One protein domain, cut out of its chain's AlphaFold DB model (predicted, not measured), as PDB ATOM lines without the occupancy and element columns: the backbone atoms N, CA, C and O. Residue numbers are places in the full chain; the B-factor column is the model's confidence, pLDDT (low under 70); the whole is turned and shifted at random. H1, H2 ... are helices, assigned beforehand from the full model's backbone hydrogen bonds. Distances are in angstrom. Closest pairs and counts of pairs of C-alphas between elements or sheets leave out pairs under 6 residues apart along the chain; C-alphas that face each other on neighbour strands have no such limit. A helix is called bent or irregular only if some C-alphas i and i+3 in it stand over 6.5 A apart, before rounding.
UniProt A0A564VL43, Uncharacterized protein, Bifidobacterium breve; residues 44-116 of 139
ATOM      1  N   MET A  44      39.043  48.655-139.107       62.09
ATOM      2  CA  MET A  44      39.545  47.628-140.044       62.09
ATOM      3  C   MET A  44      40.058  46.363-139.343       62.09
ATOM      4  O   MET A  44      40.352  45.370-140.005       62.09
ATOM      5  N   ALA A  45      40.166  46.369-138.011       63.81
ATOM      6  CA  ALA A  45      40.659  45.222-137.246       63.81
ATOM      7  C   ALA A  45      39.807  43.952-137.461       63.81
ATOM      8  O   ALA A  45      40.344  42.846-137.475       63.81
ATOM      9  N   ALA A  46      38.498  44.098-137.698       67.19
ATOM     10  CA  ALA A  46      37.615  42.976-138.021       67.19
ATOM     11  C   ALA A  46      38.015  42.280-139.339       67.19
ATOM     12  O   ALA A  46      38.190  41.061-139.357       67.19
ATOM     13  N   ASP A  47      38.259  43.049-140.403       74.00
ATOM     14  CA  ASP A  47      38.691  42.516-141.703       74.00
ATOM     15  C   ASP A  47      40.103  41.918-141.624       74.00
ATOM     16  O   ASP A  47      40.363  40.836-142.156       74.00
ATOM     17  N   GLY A  48      41.005  42.573-140.884       72.50
ATOM     18  CA  GLY A  48      42.354  42.064-140.626       72.50
ATOM     19  C   GLY A  48      42.349  40.710-139.908       72.50
ATOM     20  O   GLY A  48      43.096  39.810-140.287       72.50
ATOM     21  N   SER A  49      41.464  40.523-138.923       71.38
ATOM     22  CA  SER A  49      41.312  39.249-138.203       71.38
ATOM     23  C   SER A  49      40.883  38.111-139.129       71.38
ATOM     24  O   SER A  49      41.452  37.016-139.076       71.38
ATOM     25  N   ILE A  50      39.923  38.377-140.020       80.69
ATOM     26  CA  ILE A  50      39.439  37.399-141.001       80.69
ATOM     27  C   ILE A  50      40.573  36.997-141.945       80.69
ATOM     28  O   ILE A  50      40.842  35.805-142.096       80.69
ATOM     29  N   ILE A  51      41.302  37.968-142.503       81.12
ATOM     30  CA  ILE A  51      42.432  37.711-143.409       81.12
ATOM     31  C   ILE A  51      43.526  36.896-142.710       81.12
ATOM     32  O   ILE A  51      44.002  35.902-143.259       81.12
ATOM     33  N   LEU A  52      43.902  37.263-141.480       80.00
ATOM     34  CA  LEU A  52      44.894  36.524-140.693       80.00
ATOM     35  C   LEU A  52      44.438  35.093-140.393       80.00
ATOM     36  O   LEU A  52      45.265  34.187-140.297       80.00
ATOM     37  N   ASN A  53      43.137  34.869-140.219       80.75
ATOM     38  CA  ASN A  53      42.602  33.531-140.010       80.75
ATOM     39  C   ASN A  53      42.643  32.696-141.300       80.75
ATOM     40  O   ASN A  53      43.135  31.569-141.282       80.75
ATOM     41  N   THR A  54      42.242  33.270-142.437       88.12
ATOM     42  CA  THR A  54      42.343  32.611-143.748       88.12
ATOM     43  C   THR A  54      43.792  32.277-144.101       88.12
ATOM     44  O   THR A  54      44.076  31.154-144.508       88.12
ATOM     45  N   MET A  55      44.732  33.200-143.879       84.62
ATOM     46  CA  MET A  55      46.155  32.961-144.146       84.62
ATOM     47  C   MET A  55      46.719  31.845-143.270       84.62
ATOM     48  O   MET A  55      47.389  30.949-143.779       84.62
ATOM     49  N   ARG A  56      46.394  31.832-141.970       85.50
ATOM     50  CA  ARG A  56      46.786  30.730-141.076       85.50
ATOM     51  C   ARG A  56      46.242  29.387-141.555       85.50
ATOM     52  O   ARG A  56      46.980  28.404-141.552       85.50
ATOM     53  N   GLN A  57      44.987  29.347-141.994       86.56
ATOM     54  CA  GLN A  57      44.363  28.121-142.486       86.56
ATOM     55  C   GLN A  57      45.014  27.624-143.784       86.56
ATOM     56  O   GLN A  57      45.346  26.444-143.890       86.56
ATOM     57  N   VAL A  58      45.266  28.520-144.742       91.75
ATOM     58  CA  VAL A  58      45.930  28.191-146.012       91.75
ATOM     59  C   VAL A  58      47.364  27.715-145.769       91.75
ATOM     60  O   VAL A  58      47.745  26.648-146.248       91.75
ATOM     61  N   CYS A  59      48.149  28.443-144.971       87.12
ATOM     62  CA  CYS A  59      49.518  28.048-144.640       87.12
ATOM     63  C   CYS A  59      49.570  26.701-143.899       87.12
ATOM     64  O   CYS A  59      50.425  25.870-144.208       87.12
ATOM     65  N   GLY A  60      48.644  26.450-142.966       85.25
ATOM     66  CA  GLY A  60      48.545  25.172-142.254       85.25
ATOM     67  C   GLY A  60      48.223  23.998-143.183       85.25
ATOM     68  O   GLY A  60      48.848  22.936-143.090       85.25
ATOM     69  N   ALA A  61      47.301  24.202-144.128       89.75
ATOM     70  CA  ALA A  61      46.953  23.203-145.134       89.75
ATOM     71  C   ALA A  61      48.137  22.886-146.061       89.75
ATOM     72  O   ALA A  61      48.459  21.714-146.262       89.75
ATOM     73  N   ILE A  62      48.835  23.911-146.564       91.38
ATOM     74  CA  ILE A  62      50.019  23.742-147.420       91.38
ATOM     75  C   ILE A  62      51.126  22.997-146.666       91.38
ATOM     76  O   ILE A  62      51.681  22.033-147.190       91.38
ATOM     77  N   SER A  63      51.419  23.391-145.423       85.38
ATOM     78  CA  SER A  63      52.438  22.729-144.599       85.38
ATOM     79  C   SER A  63      52.136  21.243-144.406       85.38
ATOM     80  O   SER A  63      53.038  20.412-144.505       85.38
ATOM     81  N   THR A  64      50.872  20.903-144.142       87.56
ATOM     82  CA  THR A  64      50.444  19.511-143.963       87.56
ATOM     83  C   THR A  64      50.590  18.732-145.265       87.56
ATOM     84  O   THR A  64      51.189  17.662-145.266       87.56
ATOM     85  N   ALA A  65      50.119  19.289-146.386       90.88
ATOM     86  CA  ALA A  65      50.213  18.650-147.695       90.88
ATOM     87  C   ALA A  65      51.668  18.350-148.084       90.88
ATOM     88  O   ALA A  65      51.984  17.230-148.479       90.88
ATOM     89  N   VAL A  66      52.574  19.318-147.902       88.06
ATOM     90  CA  VAL A  66      54.000  19.129-148.202       88.06
ATOM     91  C   VAL A  66      54.628  18.081-147.282       88.06
ATOM     92  O   VAL A  66      55.356  17.213-147.764       88.06
ATOM     93  N   ALA A  67      54.315  18.102-145.981       83.56
ATOM     94  CA  ALA A  67      54.807  17.099-145.038       83.56
ATOM     95  C   ALA A  67      54.335  15.680-145.405       83.56
ATOM     96  O   ALA A  67      55.134  14.743-145.395       83.56
ATOM     97  N   THR A  68      53.063  15.523-145.786       86.38
ATOM     98  CA  THR A  68      52.506  14.246-146.250       86.38
ATOM     99  C   THR A  68      53.172  13.775-147.543       86.38
ATOM    100  O   THR A  68      53.545  12.607-147.638       86.38
ATOM    101  N   CYS A  69      53.384  14.666-148.516       86.38
ATOM    102  CA  CYS A  69      54.088  14.325-149.752       86.38
ATOM    103  C   CYS A  69      55.523  13.852-149.485       86.38
ATOM    104  O   CYS A  69      55.935  12.830-150.031       86.38
ATOM    105  N   LEU A  70      56.275  14.546-148.624       82.00
ATOM    106  CA  LEU A  70      57.649  14.158-148.287       82.00
ATOM    107  C   LEU A  70      57.723  12.824-147.548       82.00
ATOM    108  O   LEU A  70      58.604  12.017-147.839       82.00
ATOM    109  N   LEU A  71      56.794  12.577-146.622       81.81
ATOM    110  CA  LEU A  71      56.701  11.294-145.936       81.81
ATOM    111  C   LEU A  71      56.463  10.159-146.941       81.81
ATOM    112  O   LEU A  71      57.164   9.149-146.898       81.81
ATOM    113  N   GLY A  72      55.535  10.360-147.883       82.88
ATOM    114  CA  GLY A  72      55.261   9.406-148.955       82.88
ATOM    115  C   GLY A  72      56.476   9.156-149.852       82.88
ATOM    116  O   GLY A  72      56.801   8.003-150.120       82.88
ATOM    117  N   LEU A  73      57.193  10.211-150.258       82.06
ATOM    118  CA  LEU A  73      58.417  10.102-151.065       82.06
ATOM    119  C   LEU A  73      59.530   9.322-150.353       82.06
ATOM    120  O   LEU A  73      60.239   8.532-150.972       82.06
ATOM    121  N   GLY A  74      59.684   9.519-149.047       77.12
ATOM    122  CA  GLY A  74      60.675   8.784-148.273       77.12
ATOM    123  C   GLY A  74      60.313   7.304-148.086       77.12
ATOM    124  O   GLY A  74      61.185   6.440-148.176       77.12
ATOM    125  N   GLN A  75      59.024   6.987-147.921       75.44
ATOM    126  CA  GLN A  75      58.545   5.600-147.870       75.44
ATOM    127  C   GLN A  75      58.696   4.875-149.218       75.44
ATOM    128  O   GLN A  75      59.097   3.710-149.242       75.44
ATOM    129  N   THR A  76      58.411   5.545-150.340       79.88
ATOM    130  CA  THR A  76      58.584   4.960-151.681       79.88
ATOM    131  C   THR A  76      60.057   4.777-152.041       79.88
ATOM    132  O   THR A  76      60.408   3.748-152.615       79.88
ATOM    133  N   GLY A  77      60.931   5.710-151.646       75.88
ATOM    134  CA  GLY A  77      62.383   5.573-151.793       75.88
ATOM    135  C   GLY A  77      62.948   4.364-151.038       75.88
ATOM    136  O   GLY A  77      63.741   3.607-151.594       75.88
ATOM    137  N   TYR A  78      62.479   4.121-149.810       73.38
ATOM    138  CA  TYR A  78      62.871   2.946-149.024       73.38
ATOM    139  C   TYR A  78      62.402   1.624-149.657       73.38
ATOM    140  O   TYR A  78      63.165   0.658-149.736       73.38
ATOM    141  N   ALA A  79      61.163   1.580-150.159       73.12
ATOM    142  CA  ALA A  79      60.636   0.408-150.858       73.12
ATOM    143  C   ALA A  79      61.405   0.119-152.163       73.12
ATOM    144  O   ALA A  79      61.704  -1.037-152.463       73.12
ATOM    145  N   ALA A  80      61.794   1.161-152.909       73.94
ATOM    146  CA  ALA A  80      62.595   1.037-154.128       73.94
ATOM    147  C   ALA A  80      64.028   0.527-153.866       73.94
ATOM    148  O   ALA A  80      64.612  -0.124-154.728       73.94
ATOM    149  N   GLY A  81      64.575   0.767-152.670       72.38
ATOM    150  CA  GLY A  81      65.869   0.241-152.220       72.38
ATOM    151  C   GLY A  81      65.854  -1.226-151.764       72.38
ATOM    152  O   GLY A  81      66.874  -1.714-151.282       72.38
ATOM    153  N   GLY A  82      64.722  -1.932-151.890       70.44
ATOM    154  CA  GLY A  82      64.575  -3.338-151.493       70.44
ATOM    155  C   GLY A  82      64.097  -3.554-150.050       70.44
ATOM    156  O   GLY A  82      64.135  -4.678-149.550       70.44
ATOM    157  N   GLY A  83      63.642  -2.500-149.367       70.56
ATOM    158  CA  GLY A  83      63.151  -2.579-147.994       70.56
ATOM    159  C   GLY A  83      61.757  -3.211-147.885       70.56
ATOM    160  O   GLY A  83      60.785  -2.683-148.414       70.56
ATOM    161  N   THR A  84      61.633  -4.313-147.140       71.06
ATOM    162  CA  THR A  84      60.363  -5.055-146.960       71.06
ATOM    163  C   THR A  84      59.596  -4.685-145.685       71.06
ATOM    164  O   THR A  84      58.407  -4.971-145.559       71.06
ATOM    165  N   ASN A  85      60.256  -4.022-144.730       75.94
ATOM    166  CA  ASN A  85      59.669  -3.651-143.441       75.94
ATOM    167  C   ASN A  85      59.033  -2.253-143.474       75.94
ATOM    168  O   ASN A  85      59.741  -1.245-143.473       75.94
ATOM    169  N   ALA A  86      57.700  -2.185-143.399       69.88
ATOM    170  CA  ALA A  86      56.939  -0.929-143.407       69.88
ATOM    171  C   ALA A  86      57.314   0.026-142.254       69.88
ATOM    172  O   ALA A  86      57.372   1.240-142.444       69.88
ATOM    173  N   ALA A  87      57.632  -0.514-141.071       72.88
ATOM    174  CA  ALA A  87      58.065   0.283-139.922       72.88
ATOM    175  C   ALA A  87      59.419   0.974-140.166       72.88
ATOM    176  O   ALA A  87      59.586   2.147-139.841       72.88
ATOM    177  N   GLN A  88      60.370   0.275-140.790       66.69
ATOM    178  CA  GLN A  88      61.673   0.839-141.159       66.69
ATOM    179  C   GLN A  88      61.531   1.889-142.273       66.69
ATOM    180  O   GLN A  88      62.169   2.934-142.200       66.69
ATOM    181  N   GLY A  89      60.624   1.677-143.235       67.56
ATOM    182  CA  GLY A  89      60.321   2.667-144.275       67.56
ATOM    183  C   GLY A  89      59.649   3.935-143.750       67.56
ATOM    184  O   GLY A  89      59.901   5.022-144.264       67.56
ATOM    185  N   PHE A  90      58.845   3.838-142.688       70.88
ATOM    186  CA  PHE A  90      58.319   5.017-141.996       70.88
ATOM    187  C   PHE A  90      59.423   5.799-141.275       70.88
ATOM    188  O   PHE A  90      59.457   7.024-141.366       70.88
ATOM    189  N   VAL A  91      60.351   5.111-140.601       73.06
ATOM    190  CA  VAL A  91      61.507   5.756-139.954       73.06
ATOM    191  C   VAL A  91      62.370   6.470-140.993       73.06
ATOM    192  O   VAL A  91      62.701   7.641-140.805       73.06
ATOM    193  N   ASP A  92      62.678   5.821-142.113       70.12
ATOM    194  CA  ASP A  92      63.486   6.446-143.161       70.12
ATOM    195  C   ASP A  92      62.742   7.608-143.841       70.12
ATOM    196  O   ASP A  92      63.306   8.685-144.036       70.12
ATOM    197  N   GLY A  93      61.431   7.467-144.065       68.00
ATOM    198  CA  GLY A  93      60.594   8.551-144.576       68.00
ATOM    199  C   GLY A  93      60.466   9.745-143.627       68.00
ATOM    200  O   GLY A  93      60.511  10.898-144.058       68.00
ATOM    201  N   SER A  94      60.401   9.496-142.318       71.62
ATOM    202  CA  SER A  94      60.339  10.556-141.307       71.62
ATOM    203  C   SER A  94      61.595  11.434-141.278       71.62
ATOM    204  O   SER A  94      61.491  12.621-140.970       71.62
ATOM    205  N   ARG A  95      62.766  10.911-141.683       73.75
ATOM    206  CA  ARG A  95      64.007  11.701-141.794       73.75
ATOM    207  C   ARG A  95      63.872  12.838-142.800       73.75
ATOM    208  O   ARG A  95      64.299  13.956-142.509       73.75
ATOM    209  N   TYR A  96      63.225  12.585-143.938       75.00
ATOM    210  CA  TYR A  96      62.915  13.627-144.921       75.00
ATOM    211  C   TYR A  96      61.971  14.683-144.332       75.00
ATOM    212  O   TYR A  96      62.201  15.881-144.506       75.00
ATOM    213  N   GLY A  97      60.968  14.254-143.559       72.88
ATOM    214  CA  GLY A  97      60.072  15.155-142.828       72.88
ATOM    215  C   GLY A  97      60.799  16.041-141.809       72.88
ATOM    216  O   GLY A  97      60.558  17.248-141.758       72.88
ATOM    217  N   TYR A  98      61.740  15.483-141.041       74.62
ATOM    218  CA  TYR A  98      62.546  16.254-140.091       74.62
ATOM    219  C   TYR A  98      63.478  17.252-140.781       74.62
ATOM    220  O   TYR A  98      63.596  18.383-140.313       74.62
ATOM    221  N   MET A  99      64.106  16.870-141.899       78.00
ATOM    222  CA  MET A  99      64.939  17.781-142.693       78.00
ATOM    223  C   MET A  99      64.129  18.957-143.234       78.00
ATOM    224  O   MET A  99      64.560  20.104-143.131       78.00
ATOM    225  N   PHE A 100      62.928  18.693-143.745       79.44
ATOM    226  CA  PHE A 100      62.019  19.741-144.192       79.44
ATOM    227  C   PHE A 100      61.599  20.674-143.056       79.44
ATOM    228  O   PHE A 100      61.704  21.891-143.198       79.44
ATOM    229  N   GLY A 101      61.201  20.121-141.906       79.19
ATOM    230  CA  GLY A 101      60.871  20.915-140.723       79.19
ATOM    231  C   GLY A 101      62.042  21.782-140.252       79.19
ATOM    232  O   GLY A 101      61.848  22.953-139.940       79.19
ATOM    233  N   LEU A 102      63.266  21.246-140.261       78.69
ATOM    234  CA  LEU A 102      64.478  21.976-139.883       78.69
ATOM    235  C   LEU A 102      64.762  23.148-140.833       78.69
ATOM    236  O   LEU A 102      65.044  24.253-140.369       78.69
ATOM    237  N   VAL A 103      64.651  22.930-142.146       85.25
ATOM    238  CA  VAL A 103      64.817  23.988-143.157       85.25
ATOM    239  C   VAL A 103      63.746  25.065-142.989       85.25
ATOM    240  O   VAL A 103      64.064  26.250-143.008       85.25
ATOM    241  N   LEU A 104      62.491  24.672-142.767       81.44
ATOM    242  CA  LEU A 104      61.378  25.603-142.590       81.44
ATOM    243  C   LEU A 104      61.564  26.460-141.331       81.44
ATOM    244  O   LEU A 104      61.432  27.682-141.395       81.44
ATOM    245  N   VAL A 105      61.960  25.848-140.209       81.38
ATOM    246  CA  VAL A 105      62.316  26.572-138.980       81.38
ATOM    247  C   VAL A 105      63.471  27.534-139.231       81.38
ATOM    248  O   VAL A 105      63.376  28.688-138.830       81.38
ATOM    249  N   ALA A 106      64.532  27.106-139.921       84.44
ATOM    250  CA  ALA A 106      65.664  27.975-140.235       84.44
ATOM    251  C   ALA A 106      65.237  29.192-141.071       84.44
ATOM    252  O   ALA A 106      65.619  30.314-140.746       84.44
ATOM    253  N   ILE A 107      64.394  28.995-142.090       85.44
ATOM    254  CA  ILE A 107      63.842  30.080-142.913       85.44
ATOM    255  C   ILE A 107      63.040  31.059-142.047       85.44
ATOM    256  O   ILE A 107      63.296  32.260-142.089       85.44
ATOM    257  N   VAL A 108      62.102  30.561-141.233       81.12
ATOM    258  CA  VAL A 108      61.276  31.400-140.346       81.12
ATOM    259  C   VAL A 108      62.140  32.176-139.358       81.12
ATOM    260  O   VAL A 108      61.890  33.354-139.123       81.12
ATOM    261  N   LEU A 109      63.175  31.547-138.807       82.44
ATOM    262  CA  LEU A 109      64.091  32.166-137.855       82.44
ATOM    263  C   LEU A 109      64.905  33.289-138.524       82.44
ATOM    264  O   LEU A 109      65.006  34.386-137.978       82.44
ATOM    265  N   VAL A 110      65.406  33.063-139.744       86.06
ATOM    266  CA  VAL A 110      66.089  34.096-140.545       86.06
ATOM    267  C   VAL A 110      65.155  35.274-140.837       86.06
ATOM    268  O   VAL A 110      65.524  36.419-140.581       86.06
ATOM    269  N   PHE A 111      63.926  35.014-141.296       81.06
ATOM    270  CA  PHE A 111      62.929  36.068-141.518       81.06
ATOM    271  C   PHE A 111      62.549  36.795-140.224       81.06
ATOM    272  O   PHE A 111      62.391  38.014-140.234       81.06
ATOM    273  N   SER A 112      62.457  36.079-139.102       78.75
ATOM    274  CA  SER A 112      62.174  36.666-137.791       78.75
ATOM    275  C   SER A 112      63.275  37.625-137.346       78.75
ATOM    276  O   SER A 112      62.962  38.661-136.770       78.75
ATOM    277  N   PHE A 113      64.548  37.324-137.620       79.75
ATOM    278  CA  PHE A 113      65.644  38.258-137.346       79.75
ATOM    279  C   PHE A 113      65.662  39.463-138.294       79.75
ATOM    280  O   PHE A 113      66.131  40.531-137.903       79.75
ATOM    281  N   MET A 114      65.138  39.322-139.517       76.94
ATOM    282  CA  MET A 114      64.967  40.448-140.443       76.94
ATOM    283  C   MET A 114      63.785  41.353-140.074       76.94
ATOM    284  O   MET A 114      63.765  42.518-140.471       76.94
ATOM    285  N   LEU A 115      62.826  40.860-139.285       67.81
ATOM    286  CA  LEU A 115      61.720  41.651-138.748       67.81
ATOM    287  C   LEU A 115      62.197  42.490-137.545       67.81
ATOM    288  O   LEU A 115      61.943  42.183-136.384       67.81
ATOM    289  N   LYS A 116      62.940  43.565-137.821       54.81
ATOM    290  CA  LYS A 116      63.422  44.514-136.811       54.81
ATOM    291  C   LYS A 116      62.486  45.730-136.705       54.81
ATOM    292  O   LYS A 116      62.510  46.587-137.576       54.81
TER     293      LYS A 116
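AT A GLANCE: This is residues 44 to 116 of the 139 residues of an uncharacterized protein of Bifidobacterium breve (UniProt A0A564VL43). A long helical hairpin opened as a V: two long helices, H1 and then H2, meet near the turn that joins them, and their other ends spread apart. Residues 44 to 62, mostly in H1, and residues 105 to 116, mostly in H2, stick out as the two free arms. The printed part has 73 residues, with two named helices, no named strand and the class all helix. It is only just extended, close to loose, with a radius of gyration of the C-alphas of 17.3 A, and it spans 58 by 25 by 14 A.

HOW THE PARTS SIT: H1, residues 45 to 80, and H2, residues 86 to 114, form a helical hairpin and run opposite ways. They touch, with 28 pairs of C-alphas within 8 A; the closest are those of Gly 74 and Gly 93, 3.7 A apart. H1 touches H2 with residues 67 to 79 alone, and H2 touches H1 with residues 89 to 100 alone. Their lines stand at a steep tilt of 37 degrees, only just past shallow, and their centres are 13.0 A apart. In H1 every O i to N i+4 pair is within hydrogen-bond range; in H2, 24 of 25 are.

IN THESE COORDINATES: H1 begins at C-alpha 45, (40.659, 45.222, -137.246), and measures 52.1 A to C-alpha 80, (62.595, 1.037, -154.128). After a tight link of 5 residues, H2 measures 42.3 A from C-alpha 86 to C-alpha 114, (64.967, 40.448, -140.443). Neither helix is bent.

THE WHOLE: The C-alphas of Met 44 and Gly 82, the two farthest apart, are 57.9 A apart, and those of Met 44 and Lys 116 are 24.3 A apart. Without the stretches that stand free, the body has 42 residues and spans 30 by 16 by 14 A. The printed part has no cut. Its mean pLDDT is 78.1; residues 44 to 46, 86, 88 to 89, 93 and 115 to 116 are under 70.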